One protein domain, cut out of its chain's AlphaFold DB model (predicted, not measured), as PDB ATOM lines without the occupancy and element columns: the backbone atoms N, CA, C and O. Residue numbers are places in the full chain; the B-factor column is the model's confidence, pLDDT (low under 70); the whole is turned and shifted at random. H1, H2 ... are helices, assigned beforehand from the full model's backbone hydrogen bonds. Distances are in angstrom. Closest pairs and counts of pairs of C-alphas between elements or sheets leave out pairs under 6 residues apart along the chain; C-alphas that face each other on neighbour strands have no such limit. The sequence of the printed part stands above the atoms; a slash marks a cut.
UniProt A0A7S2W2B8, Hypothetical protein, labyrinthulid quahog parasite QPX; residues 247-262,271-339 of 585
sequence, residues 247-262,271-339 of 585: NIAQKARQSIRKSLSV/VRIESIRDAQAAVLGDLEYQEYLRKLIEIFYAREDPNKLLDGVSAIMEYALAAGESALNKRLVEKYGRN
ATOM      1  N   ASN A 247      10.261 -47.205  17.115       51.19
ATOM      2  CA  ASN A 247       9.332 -48.028  16.347       51.19
ATOM      3  C   ASN A 247       8.486 -49.044  17.135       51.19
ATOM      4  O   ASN A 247       7.318 -49.178  16.803       51.19
ATOM      5  N   ILE A 248       9.000 -49.781  18.121       48.66
ATOM      6  CA  ILE A 248       8.226 -50.784  18.871       48.66
ATOM      7  C   ILE A 248       7.401 -50.142  19.989       48.66
ATOM      8  O   ILE A 248       6.233 -50.479  20.095       48.66
ATOM      9  N   ALA A 249       7.911 -49.155  20.733       51.44
ATOM     10  CA  ALA A 249       7.089 -48.406  21.693       51.44
ATOM     11  C   ALA A 249       5.989 -47.596  20.977       51.44
ATOM     12  O   ALA A 249       4.837 -47.549  21.413       51.44
ATOM     13  N   GLN A 250       6.296 -47.019  19.809       60.34
ATOM     14  CA  GLN A 250       5.301 -46.381  18.946       60.34
ATOM     15  C   GLN A 250       4.362 -47.403  18.298       60.34
ATOM     16  O   GLN A 250       3.176 -47.107  18.198       60.34
ATOM     17  N   LYS A 251       4.823 -48.607  17.925       58.19
ATOM     18  CA  LYS A 251       3.958 -49.711  17.467       58.19
ATOM     19  C   LYS A 251       3.105 -50.282  18.591       58.19
ATOM     20  O   LYS A 251       1.976 -50.639  18.307       58.19
ATOM     21  N   ALA A 252       3.568 -50.322  19.836       51.53
ATOM     22  CA  ALA A 252       2.802 -50.740  21.005       51.53
ATOM     23  C   ALA A 252       1.743 -49.686  21.331       51.53
ATOM     24  O   ALA A 252       0.569 -50.013  21.427       51.53
ATOM     25  N   ARG A 253       2.102 -48.395  21.335       60.22
ATOM     26  CA  ARG A 253       1.144 -47.279  21.447       60.22
ATOM     27  C   ARG A 253       0.159 -47.234  20.271       60.22
ATOM     28  O   ARG A 253      -1.016 -46.945  20.470       60.22
ATOM     29  N   GLN A 254       0.601 -47.524  19.043       64.81
ATOM     30  CA  GLN A 254      -0.267 -47.645  17.865       64.81
ATOM     31  C   GLN A 254      -1.118 -48.915  17.901       64.81
ATOM     32  O   GLN A 254      -2.245 -48.863  17.430       64.81
ATOM     33  N   SER A 255      -0.611 -50.017  18.450       56.50
ATOM     34  CA  SER A 255      -1.329 -51.275  18.653       56.50
ATOM     35  C   SER A 255      -2.417 -51.055  19.691       56.50
ATOM     36  O   SER A 255      -3.573 -51.204  19.348       56.50
ATOM     37  N   ILE A 256      -2.096 -50.507  20.867       58.62
ATOM     38  CA  ILE A 256      -3.068 -50.082  21.886       58.62
ATOM     39  C   ILE A 256      -4.115 -49.137  21.277       58.62
ATOM     40  O   ILE A 256      -5.306 -49.355  21.466       58.62
ATOM     41  N   ARG A 257      -3.718 -48.133  20.476       63.31
ATOM     42  CA  ARG A 257      -4.676 -47.252  19.771       63.31
ATOM     43  C   ARG A 257      -5.519 -47.983  18.721       63.31
ATOM     44  O   ARG A 257      -6.697 -47.667  18.586       63.31
ATOM     45  N   LYS A 258      -4.950 -48.933  17.973       58.50
ATOM     46  CA  LYS A 258      -5.682 -49.759  17.000       58.50
ATOM     47  C   LYS A 258      -6.660 -50.689  17.718       58.50
ATOM     48  O   LYS A 258      -7.831 -50.687  17.358       58.50
ATOM     49  N   SER A 259      -6.232 -51.373  18.773       55.22
ATOM     50  CA  SER A 259      -7.052 -52.218  19.644       55.22
ATOM     51  C   SER A 259      -8.189 -51.428  20.293       55.22
ATOM     52  O   SER A 259      -9.328 -51.878  20.255       55.22
ATOM     53  N   LEU A 260      -7.914 -50.209  20.782       55.53
ATOM     54  CA  LEU A 260      -8.923 -49.279  21.304       55.53
ATOM     55  C   LEU A 260      -9.910 -48.812  20.218       55.53
ATOM     56  O   LEU A 260     -11.091 -48.655  20.500       55.53
ATOM     57  N   SER A 261      -9.468 -48.647  18.965       56.59
ATOM     58  CA  SER A 261     -10.347 -48.268  17.844       56.59
ATOM     59  C   SER A 261     -11.225 -49.409  17.300       56.59
ATOM     60  O   SER A 261     -12.198 -49.140  16.601       56.59
ATOM     61  N   VAL A 262     -10.904 -50.667  17.630       50.03
ATOM     62  CA  VAL A 262     -11.625 -51.891  17.210       50.03
ATOM     63  C   VAL A 262     -12.638 -52.367  18.272       50.03
ATOM     64  O   VAL A 262     -13.328 -53.368  18.081       50.03
ATOM     65  N   VAL A 271      -9.142 -62.718  25.437       61.22
ATOM     66  CA  VAL A 271      -7.794 -62.707  24.822       61.22
ATOM     67  C   VAL A 271      -7.295 -61.275  24.566       61.22
ATOM     68  O   VAL A 271      -6.101 -60.981  24.649       61.22
ATOM     69  N   ARG A 272      -8.216 -60.342  24.288       63.22
ATOM     70  CA  ARG A 272      -7.903 -58.920  24.087       63.22
ATOM     71  C   ARG A 272      -7.553 -58.191  25.385       63.22
ATOM     72  O   ARG A 272      -6.705 -57.301  25.343       63.22
ATOM     73  N   ILE A 273      -8.179 -58.543  26.510       70.88
ATOM     74  CA  ILE A 273      -7.881 -57.935  27.816       70.88
ATOM     75  C   ILE A 273      -6.464 -58.311  28.266       70.88
ATOM     76  O   ILE A 273      -5.715 -57.419  28.665       70.88
ATOM     77  N   GLU A 274      -6.063 -59.577  28.110       69.62
ATOM     78  CA  GLU A 274      -4.709 -60.048  28.449       69.62
ATOM     79  C   GLU A 274      -3.637 -59.295  27.641       69.62
ATOM     80  O   GLU A 274      -2.713 -58.711  28.200       69.62
ATOM     81  N   SER A 275      -3.820 -59.184  26.317       73.56
ATOM     82  CA  SER A 275      -2.875 -58.475  25.442       73.56
ATOM     83  C   SER A 275      -2.762 -56.977  25.759       73.56
ATOM     84  O   SER A 275      -1.678 -56.399  25.641       73.56
ATOM     85  N   ILE A 276      -3.861 -56.330  26.167       75.62
ATOM     86  CA  ILE A 276      -3.836 -54.930  26.613       75.62
ATOM     87  C   ILE A 276      -3.078 -54.808  27.936       75.62
ATOM     88  O   ILE A 276      -2.285 -53.879  28.079       75.62
ATOM     89  N   ARG A 277      -3.286 -55.738  28.874       74.56
ATOM     90  CA  ARG A 277      -2.602 -55.755  30.171       74.56
ATOM     91  C   ARG A 277      -1.095 -55.949  30.009       74.56
ATOM     92  O   ARG A 277      -0.330 -55.183  30.586       74.56
ATOM     93  N   ASP A 278      -0.675 -56.885  29.163       75.00
ATOM     94  CA  ASP A 278       0.741 -57.109  28.845       75.00
ATOM     95  C   ASP A 278       1.373 -55.874  28.196       75.00
ATOM     96  O   ASP A 278       2.470 -55.449  28.564       75.00
ATOM     97  N   ALA A 279       0.661 -55.239  27.258       78.06
ATOM     98  CA  ALA A 279       1.129 -54.012  26.631       78.06
ATOM     99  C   ALA A 279       1.214 -52.844  27.632       78.06
ATOM    100  O   ALA A 279       2.140 -52.042  27.549       78.06
ATOM    101  N   GLN A 280       0.283 -52.745  28.588       77.75
ATOM    102  CA  GLN A 280       0.332 -51.750  29.663       77.75
ATOM    103  C   GLN A 280       1.508 -51.996  30.611       77.75
ATOM    104  O   GLN A 280       2.239 -51.054  30.907       77.75
ATOM    105  N   ALA A 281       1.731 -53.241  31.032       76.44
ATOM    106  CA  ALA A 281       2.857 -53.612  31.885       76.44
ATOM    107  C   ALA A 281       4.206 -53.324  31.206       76.44
ATOM    108  O   ALA A 281       5.112 -52.787  31.840       76.44
ATOM    109  N   ALA A 282       4.327 -53.597  29.902       77.56
ATOM    110  CA  ALA A 282       5.518 -53.251  29.126       77.56
ATOM    111  C   ALA A 282       5.749 -51.730  29.063       77.56
ATOM    112  O   ALA A 282       6.871 -51.270  29.246       77.56
ATOM    113  N   VAL A 283       4.689 -50.941  28.849       79.88
ATOM    114  CA  VAL A 283       4.783 -49.471  28.821       79.88
ATOM    115  C   VAL A 283       5.170 -48.904  30.187       79.88
ATOM    116  O   VAL A 283       5.977 -47.981  30.235       79.88
ATOM    117  N   LEU A 284       4.619 -49.438  31.281       80.31
ATOM    118  CA  LEU A 284       4.993 -49.039  32.642       80.31
ATOM    119  C   LEU A 284       6.460 -49.371  32.926       80.31
ATOM    120  O   LEU A 284       7.205 -48.492  33.343       80.31
ATOM    121  N   GLY A 285       6.905 -50.583  32.584       81.00
ATOM    122  CA  GLY A 285       8.306 -50.974  32.740       81.00
ATOM    123  C   GLY A 285       9.284 -50.119  31.921       81.00
ATOM    124  O   GLY A 285      10.396 -49.866  32.379       81.00
ATOM    125  N   ASP A 286       8.882 -49.654  30.734       83.94
ATOM    126  CA  ASP A 286       9.668 -48.711  29.923       83.94
ATOM    127  C   ASP A 286       9.745 -47.315  30.560       83.94
ATOM    128  O   ASP A 286      10.784 -46.658  30.472       83.94
ATOM    129  N   LEU A 287       8.651 -46.839  31.165       86.62
ATOM    130  CA  LEU A 287       8.606 -45.542  31.845       86.62
ATOM    131  C   LEU A 287       9.473 -45.551  33.108       86.62
ATOM    132  O   LEU A 287      10.303 -44.660  33.265       86.62
ATOM    133  N   GLU A 288       9.361 -46.596  33.931       87.06
ATOM    134  CA  GLU A 288      10.204 -46.791  35.119       87.06
ATOM    135  C   GLU A 288      11.695 -46.804  34.752       87.06
ATOM    136  O   GLU A 288      12.515 -46.144  35.391       87.06
ATOM    137  N   TYR A 289      12.066 -47.508  33.676       89.31
ATOM    138  CA  TYR A 289      13.451 -47.527  33.203       89.31
ATOM    139  C   TYR A 289      13.911 -46.160  32.672       89.31
ATOM    140  O   TYR A 289      15.053 -45.765  32.900       89.31
ATOM    141  N   GLN A 290      13.041 -45.398  32.002       91.81
ATOM    142  CA  GLN A 290      13.372 -44.045  31.542       91.81
ATOM    143  C   GLN A 290      13.629 -43.075  32.695       91.81
ATOM    144  O   GLN A 290      14.553 -42.267  32.613       91.81
ATOM    145  N   GLU A 291      12.832 -43.139  33.758       91.44
ATOM    146  CA  GLU A 291      13.047 -42.327  34.956       91.44
ATOM    147  C   GLU A 291      14.318 -42.741  35.692       91.44
ATOM    148  O   GLU A 291      15.102 -41.887  36.101       91.44
ATOM    149  N   TYR A 292      14.576 -44.045  35.779       92.50
ATOM    150  CA  TYR A 292      15.817 -44.562  36.336       92.50
ATOM    151  C   TYR A 292      17.052 -44.063  35.572       92.50
ATOM    152  O   TYR A 292      17.964 -43.480  36.159       92.50
ATOM    153  N   LEU A 293      17.056 -44.219  34.244       94.94
ATOM    154  CA  LEU A 293      18.145 -43.762  33.381       94.94
ATOM    155  C   LEU A 293      18.338 -42.243  33.470       94.94
ATOM    156  O   LEU A 293      19.472 -41.764  33.506       94.94
ATOM    157  N   ARG A 294      17.240 -41.483  33.555       95.69
ATOM    158  CA  ARG A 294      17.279 -40.036  33.783       95.69
ATOM    159  C   ARG A 294      18.031 -39.706  35.073       95.69
ATOM    160  O   ARG A 294      18.942 -38.889  35.012       95.69
ATOM    161  N   LYS A 295      17.716 -40.368  36.194       95.06
ATOM    162  CA  LYS A 295      18.407 -40.155  37.480       95.06
ATOM    163  C   LYS A 295      19.906 -40.443  37.370       95.06
ATOM    164  O   LYS A 295      20.715 -39.652  37.847       95.06
ATOM    165  N   LEU A 296      20.300 -41.529  36.699       96.50
ATOM    166  CA  LEU A 296      21.722 -41.844  36.491       96.50
ATOM    167  C   LEU A 296      22.444 -40.762  35.679       96.50
ATOM    168  O   LEU A 296      23.556 -40.367  36.031       96.50
ATOM    169  N   ILE A 297      21.810 -40.261  34.616       97.06
ATOM    170  CA  ILE A 297      22.348 -39.173  33.790       97.06
ATOM    171  C   ILE A 297      22.449 -37.879  34.604       97.06
ATOM    172  O   ILE A 297      23.472 -37.202  34.537       97.06
ATOM    173  N   GLU A 298      21.429 -37.545  35.394       96.31
ATOM    174  CA  GLU A 298      21.437 -36.362  36.259       96.31
ATOM    175  C   GLU A 298      22.591 -36.415  37.265       96.31
ATOM    176  O   GLU A 298      23.362 -35.462  37.358       96.31
ATOM    177  N   ILE A 299      22.785 -37.555  37.934       96.94
ATOM    178  CA  ILE A 299      23.895 -37.765  38.877       96.94
ATOM    179  C   ILE A 299      25.250 -37.682  38.169       96.94
ATOM    180  O   ILE A 299      26.184 -37.078  38.697       96.94
ATOM    181  N   PHE A 300      25.369 -38.283  36.982       97.69
ATOM    182  CA  PHE A 300      26.594 -38.240  36.190       97.69
ATOM    183  C   PHE A 300      26.981 -36.793  35.863       97.69
ATOM    184  O   PHE A 300      28.087 -36.355  36.175       97.69
ATOM    185  N   TYR A 301      26.061 -36.025  35.275       97.12
ATOM    186  CA  TYR A 301      26.348 -34.653  34.860       97.12
ATOM    187  C   TYR A 301      26.475 -33.693  36.041       97.12
ATOM    188  O   TYR A 301      27.300 -32.791  35.981       97.12
ATOM    189  N   ALA A 302      25.769 -33.921  37.149       96.44
ATOM    190  CA  ALA A 302      25.956 -33.136  38.369       96.44
ATOM    191  C   ALA A 302      27.389 -33.219  38.922       96.44
ATOM    192  O   ALA A 302      27.834 -32.296  39.597       96.44
ATOM    193  N   ARG A 303      28.109 -34.315  38.648       95.31
ATOM    194  CA  ARG A 303      29.494 -34.517  39.093       95.31
ATOM    195  C   ARG A 303      30.521 -34.079  38.057       95.31
ATOM    196  O   ARG A 303      31.504 -33.443  38.416       95.31
ATOM    197  N   GLU A 304      30.307 -34.443  36.796       96.19
ATOM    198  CA  GLU A 304      31.318 -34.276  35.744       96.19
ATOM    199  C   GLU A 304      31.186 -32.938  34.991       96.19
ATOM    200  O   GLU A 304      32.185 -32.384  34.537       96.19
ATOM    201  N   ASP A 305      29.968 -32.406  34.825       95.75
ATOM    202  CA  ASP A 305      29.705 -31.176  34.058       95.75
ATOM    203  C   ASP A 305      28.345 -30.557  34.448       95.75
ATOM    204  O   ASP A 305      27.352 -30.732  33.734       95.75
ATOM    205  N   PRO A 306      28.253 -29.837  35.585       95.12
ATOM    206  CA  PRO A 306      26.979 -29.319  36.095       95.12
ATOM    207  C   PRO A 306      26.275 -28.358  35.129       95.12
ATOM    208  O   PRO A 306      25.048 -28.283  35.109       95.12
ATOM    209  N   ASN A 307      27.033 -27.661  34.277       92.81
ATOM    210  CA  ASN A 307      26.479 -26.742  33.280       92.81
ATOM    211  C   ASN A 307      25.590 -27.471  32.265       92.81
ATOM    212  O   ASN A 307      24.607 -26.910  31.789       92.81
ATOM    213  N   LYS A 308      25.880 -28.748  31.977       90.44
ATOM    214  CA  LYS A 308      25.042 -29.585  31.109       90.44
ATOM    215  C   LYS A 308      23.650 -29.857  31.679       90.44
ATOM    216  O   LYS A 308      22.756 -30.174  30.898       90.44
ATOM    217  N   LEU A 309      23.454 -29.739  32.994       89.56
ATOM    218  CA  LEU A 309      22.133 -29.880  33.614       89.56
ATOM    219  C   LEU A 309      21.256 -28.642  33.417       89.56
ATOM    220  O   LEU A 309      20.035 -28.789  33.391       89.56
ATOM    221  N   LEU A 310      21.847 -27.456  33.229       84.19
ATOM    222  CA  LEU A 310      21.101 -26.211  32.995       84.19
ATOM    223  C   LEU A 310      20.318 -26.254  31.675       84.19
ATOM    224  O   LEU A 310      19.191 -25.772  31.608       84.19
ATOM    225  N   ASP A 311      20.878 -26.914  30.657       84.25
ATOM    226  CA  ASP A 311      20.206 -27.179  29.376       84.25
ATOM    227  C   ASP A 311      19.124 -28.277  29.485       84.25
ATOM    228  O   ASP A 311      18.378 -28.541  28.534       84.25
ATOM    229  N   GLY A 312      19.049 -28.944  30.639       84.75
ATOM    230  CA  GLY A 312      18.229 -30.117  30.891       84.75
ATOM    231  C   GLY A 312      18.800 -31.408  30.294       84.75
ATOM    232  O   GLY A 312      19.536 -31.438  29.309       84.75
ATOM    233  N   VAL A 313      18.390 -32.541  30.867       92.94
ATOM    234  CA  VAL A 313      18.824 -33.878  30.420       92.94
ATOM    235  C   VAL A 313      18.012 -34.432  29.243       92.94
ATOM    236  O   VAL A 313      18.324 -35.502  28.724       92.94
ATOM    237  N   SER A 314      16.988 -33.713  28.770       91.38
ATOM    238  CA  SER A 314      16.051 -34.191  27.740       91.38
ATOM    239  C   SER A 314      16.736 -34.569  26.426       91.38
ATOM    240  O   SER A 314      16.480 -35.649  25.901       91.38
ATOM    241  N   ALA A 315      17.656 -33.744  25.913       89.62
ATOM    242  CA  ALA A 315      18.376 -34.047  24.670       89.62
ATOM    243  C   ALA A 315      19.289 -35.282  24.805       89.62
ATOM    244  O   ALA A 315      19.485 -36.040  23.853       89.62
ATOM    245  N   ILE A 316      19.829 -35.504  26.005       93.88
ATOM    246  CA  ILE A 316      20.696 -36.642  26.324       93.88
ATOM    247  C   ILE A 316      19.855 -37.913  26.430       93.88
ATOM    248  O   ILE A 316      20.205 -38.927  25.831       93.88
ATOM    249  N   MET A 317      18.704 -37.831  27.100       94.81
ATOM    250  CA  MET A 317      17.704 -38.896  27.154       94.81
ATOM    251  C   MET A 317      17.200 -39.271  25.758       94.81
ATOM    252  O   MET A 317      17.127 -40.450  25.422       94.81
ATOM    253  N   GLU A 318      16.896 -38.291  24.906       90.12
ATOM    254  CA  GLU A 318      16.474 -38.553  23.528       90.12
ATOM    255  C   GLU A 318      17.547 -39.285  22.721       90.12
ATOM    256  O   GLU A 318      17.218 -40.207  21.968       90.12
ATOM    257  N   TYR A 319      18.817 -38.908  22.896       91.75
ATOM    258  CA  TYR A 319      19.940 -39.618  22.297       91.75
ATOM    259  C   TYR A 319      20.062 -41.042  22.852       91.75
ATOM    260  O   TYR A 319      20.158 -41.980  22.066       91.75
ATOM    261  N   ALA A 320      19.989 -41.226  24.174       93.38
ATOM    262  CA  ALA A 320      20.064 -42.536  24.823       93.38
ATOM    263  C   ALA A 320      18.964 -43.484  24.324       93.38
ATOM    264  O   ALA A 320      19.224 -44.639  24.003       93.38
ATOM    265  N   LEU A 321      17.738 -42.980  24.174       87.25
ATOM    266  CA  LEU A 321      16.600 -43.753  23.674       87.25
ATOM    267  C   LEU A 321      16.678 -44.044  22.170       87.25
ATOM    268  O   LEU A 321      16.091 -45.019  21.701       87.25
ATOM    269  N   ALA A 322      17.359 -43.195  21.396       85.12
ATOM    270  CA  ALA A 322      17.518 -43.379  19.956       85.12
ATOM    271  C   ALA A 322      18.703 -44.290  19.602       85.12
ATOM    272  O   ALA A 322      18.564 -45.158  18.743       85.12
ATOM    273  N   ALA A 323      19.852 -44.077  20.242       87.75
ATOM    274  CA  ALA A 323      21.113 -44.756  19.955       87.75
ATOM    275  C   ALA A 323      21.396 -45.944  20.895       87.75
ATOM    276  O   ALA A 323      22.237 -46.784  20.580       87.75
ATOM    277  N   GLY A 324      20.686 -46.035  22.022       90.06
ATOM    278  CA  GLY A 324      20.896 -47.028  23.073       90.06
ATOM    279  C   GLY A 324      21.863 -46.555  24.165       90.06
ATOM    280  O   GLY A 324      22.741 -45.720  23.932       90.06
ATOM    281  N   GLU A 325      21.726 -47.134  25.359       92.75
ATOM    282  CA  GLU A 325      22.570 -46.837  26.527       92.75
ATOM    283  C   GLU A 325      24.053 -47.127  26.260       92.75
ATOM    284  O   GLU A 325      24.906 -46.307  26.581       92.75
ATOM    285  N   SER A 326      24.376 -48.222  25.563       92.25
ATOM    286  CA  SER A 326      25.760 -48.557  25.189       92.25
ATOM    287  C   SER A 326      26.432 -47.457  24.350       92.25
ATOM    288  O   SER A 326      27.593 -47.111  24.581       92.25
ATOM    289  N   ALA A 327      25.694 -46.843  23.417       92.62
ATOM    290  CA  ALA A 327      26.205 -45.742  22.604       92.62
ATOM    291  C   ALA A 327      26.380 -44.452  23.421       92.62
ATOM    292  O   ALA A 327      27.317 -43.690  23.171       92.62
ATOM    293  N   LEU A 328      25.498 -44.203  24.396       95.69
ATOM    294  CA  LEU A 328      25.674 -43.117  25.358       95.69
ATOM    295  C   LEU A 328      26.913 -43.360  26.229       95.69
ATOM    296  O   LEU A 328      27.782 -42.498  26.276       95.69
ATOM    297  N   ASN A 329      27.046 -44.542  26.832       96.12
ATOM    298  CA  ASN A 329      28.187 -44.921  27.662       96.12
ATOM    299  C   ASN A 329      29.516 -44.773  26.923       96.12
ATOM    300  O   ASN A 329      30.440 -44.175  27.467       96.12
ATOM    301  N   LYS A 330      29.605 -45.223  25.666       95.44
ATOM    302  CA  LYS A 330      30.805 -45.021  24.842       95.44
ATOM    303  C   LYS A 330      31.171 -43.536  24.726       95.44
ATOM    304  O   LYS A 330      32.319 -43.169  24.953       95.44
ATOM    305  N   ARG A 331      30.187 -42.676  24.446       96.75
ATOM    306  CA  ARG A 331      30.389 -41.225  24.327       96.75
ATOM    307  C   ARG A 331      30.787 -40.572  25.656       96.75
ATOM    308  O   ARG A 331      31.582 -39.635  25.656       96.75
ATOM    309  N   LEU A 332      30.231 -41.040  26.773       97.06
ATOM    310  CA  LEU A 332      30.579 -40.548  28.108       97.06
ATOM    311  C   LEU A 332      32.015 -40.932  28.485       97.06
ATOM    312  O   LEU A 332      32.753 -40.073  28.956       97.06
ATOM    313  N   VAL A 333      32.447 -42.160  28.182       97.50
ATOM    314  CA  VAL A 333      33.834 -42.603  28.409       97.50
ATOM    315  C   VAL A 333      34.810 -41.811  27.552       97.50
ATOM    316  O   VAL A 333      35.821 -41.344  28.063       97.50
ATOM    317  N   GLU A 334      34.503 -41.611  26.270       97.19
ATOM    318  CA  GLU A 334      35.357 -40.832  25.365       97.19
ATOM    319  C   GLU A 334      35.529 -39.379  25.830       97.19
ATOM    320  O   GLU A 334      36.609 -38.815  25.673       97.19
ATOM    321  N   LYS A 335      34.484 -38.765  26.407       97.50
ATOM    322  CA  LYS A 335      34.515 -37.352  26.815       97.50
ATOM    323  C   LYS A 335      35.002 -37.126  28.253       97.50
ATOM    324  O   LYS A 335      35.708 -36.153  28.490       97.50
ATOM    325  N   TYR A 336      34.601 -37.980  29.193       97.19
ATOM    326  CA  TYR A 336      34.796 -37.787  30.638       97.19
ATOM    327  C   TYR A 336      35.610 -38.914  31.299       97.19
ATOM    328  O   TYR A 336      35.908 -38.845  32.483       97.19
ATOM    329  N   GLY A 337      35.958 -39.983  30.573       97.00
ATOM    330  CA  GLY A 337      36.677 -41.135  31.134       97.00
ATOM    331  C   GLY A 337      35.829 -42.047  32.030       97.00
ATOM    332  O   GLY A 337      36.364 -42.968  32.644       97.00
ATOM    333  N   ARG A 338      34.509 -41.824  32.103       96.25
ATOM    334  CA  ARG A 338      33.574 -42.548  32.978       96.25
ATOM    335  C   ARG A 338      32.261 -42.863  32.253       96.25
ATOM    336  O   ARG A 338      31.881 -42.150  31.328       96.25
ATOM    337  N   ASN A 339      31.564 -43.923  32.664       96.81
ATOM    338  CA  ASN A 339      30.267 -44.342  32.109       96.81
ATOM    339  C   ASN A 339      29.157 -44.385  33.171       96.81
ATOM    340  O   ASN A 339      29.430 -44.280  34.373       96.81
TER     341      ASN A 339
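Overview. This is residues 247 to 262 and 271 to 339 of the 585 residues of the protein "Hypothetical protein" of labyrinthulid quahog parasite QPX (UniProt A0A7S2W2B8). One long, nearly straight helix, H2, is the spine of a rod, with H1 beside its first part and the shorter H3, H4 and H5 grouped near its last part. H1 slants across the first part of H2, while after H2 the backbone folds back through the short H3, H4 runs at a wide angle to the line of H2, and H5 turns at a corner to run in line with H2, near its last residues. The assembly is loosely joined: H1 stays apart from H3, H4 and H5, and contacts between the helices are few. The printed part has 85 residues with five named helices, H1 to H5 in that order, and no named strand; the class is all helix. The whole is loose, with a radius of gyration of the C-alphas of 16.6 A and spans of 50 by 19 by 18 A.

Arrangement. Start at H1, residues 247 to 261, and set it beside H2, residues 271 to 304. They touch, and their closest C-alphas are those of Ala 252 and Ala 279, 6.7 A apart. H2 touches H1 with residues 276 to 283 alone. The two run opposite ways at a steep tilt of 37 degrees, only just beyond shallow. Go on along H2 to residues 298 to 302, with which alone it touches H3, residues 307 to 310; the closest C-alphas are those of Tyr 301 and Lys 308, 6.4 A apart. Next comes H4, residues 314 to 323, which is apart from H3. H4 is close to H2 but not clearly touching it, and the closest C-alphas, those of Arg 294 and Met 317, are 6.7 A apart. H4 and H2 run opposite ways at a steep tilt of 60 degrees. Then look at H5, residues 325 to 336: H4 and H5 touch only at the corner by their link, and only just, with 3 pairs of C-alphas within 8 A. The closest are those of Ala 320 and Leu 328, 5.7 A apart, and H5 touches H4 with residues 327 to 328 alone. H4 and H5 run opposite ways at a steep tilt of 59 degrees. H5 runs the same way as H2 at a shallow tilt of 3 degrees, close but not clearly touching, with the closest C-alphas, of Glu 304 and Tyr 336, 7.1 A apart. In H1, H2, H4 and H5 each O i to N i+4 pair is within hydrogen-bond range; H3 is too short for such a pair, but its one O i to N i+3 pair is within range.

Along the chain. Find C-alpha 247 at (9.332, -48.028, 16.347); from there H1 runs 19.7 A to C-alpha 261. Pick up H2 at C-alpha 271, at (-7.794, -62.707, 24.822), and follow it for 49.6 A to C-alpha 304 at (31.318, -34.276, 35.744). H3 is short, from Asn 307 to Leu 310. H4 runs 14.1 A from Ser 314 to Ala 323. H5 runs 15.8 A from Glu 325 to C-alpha 336 at (34.796, -37.787, 30.638).

Size, cuts and confidence. The outline is a rod, and the two C-alphas farthest apart, those of Val 262 and Gly 337, are 51.4 A apart. Look for the cut after Val 262: residues 263 to 270 are not printed, and C-alphas 262 and 271 are 13.8 A apart across it. The links from H2 to H3, H3 to H4 and H4 to H5 are tight. The mean pLDDT of the printed part is 82.8; it is under 70 at residues 247 to 262, 271 to 272 and 274, and H1 has a mean of 57.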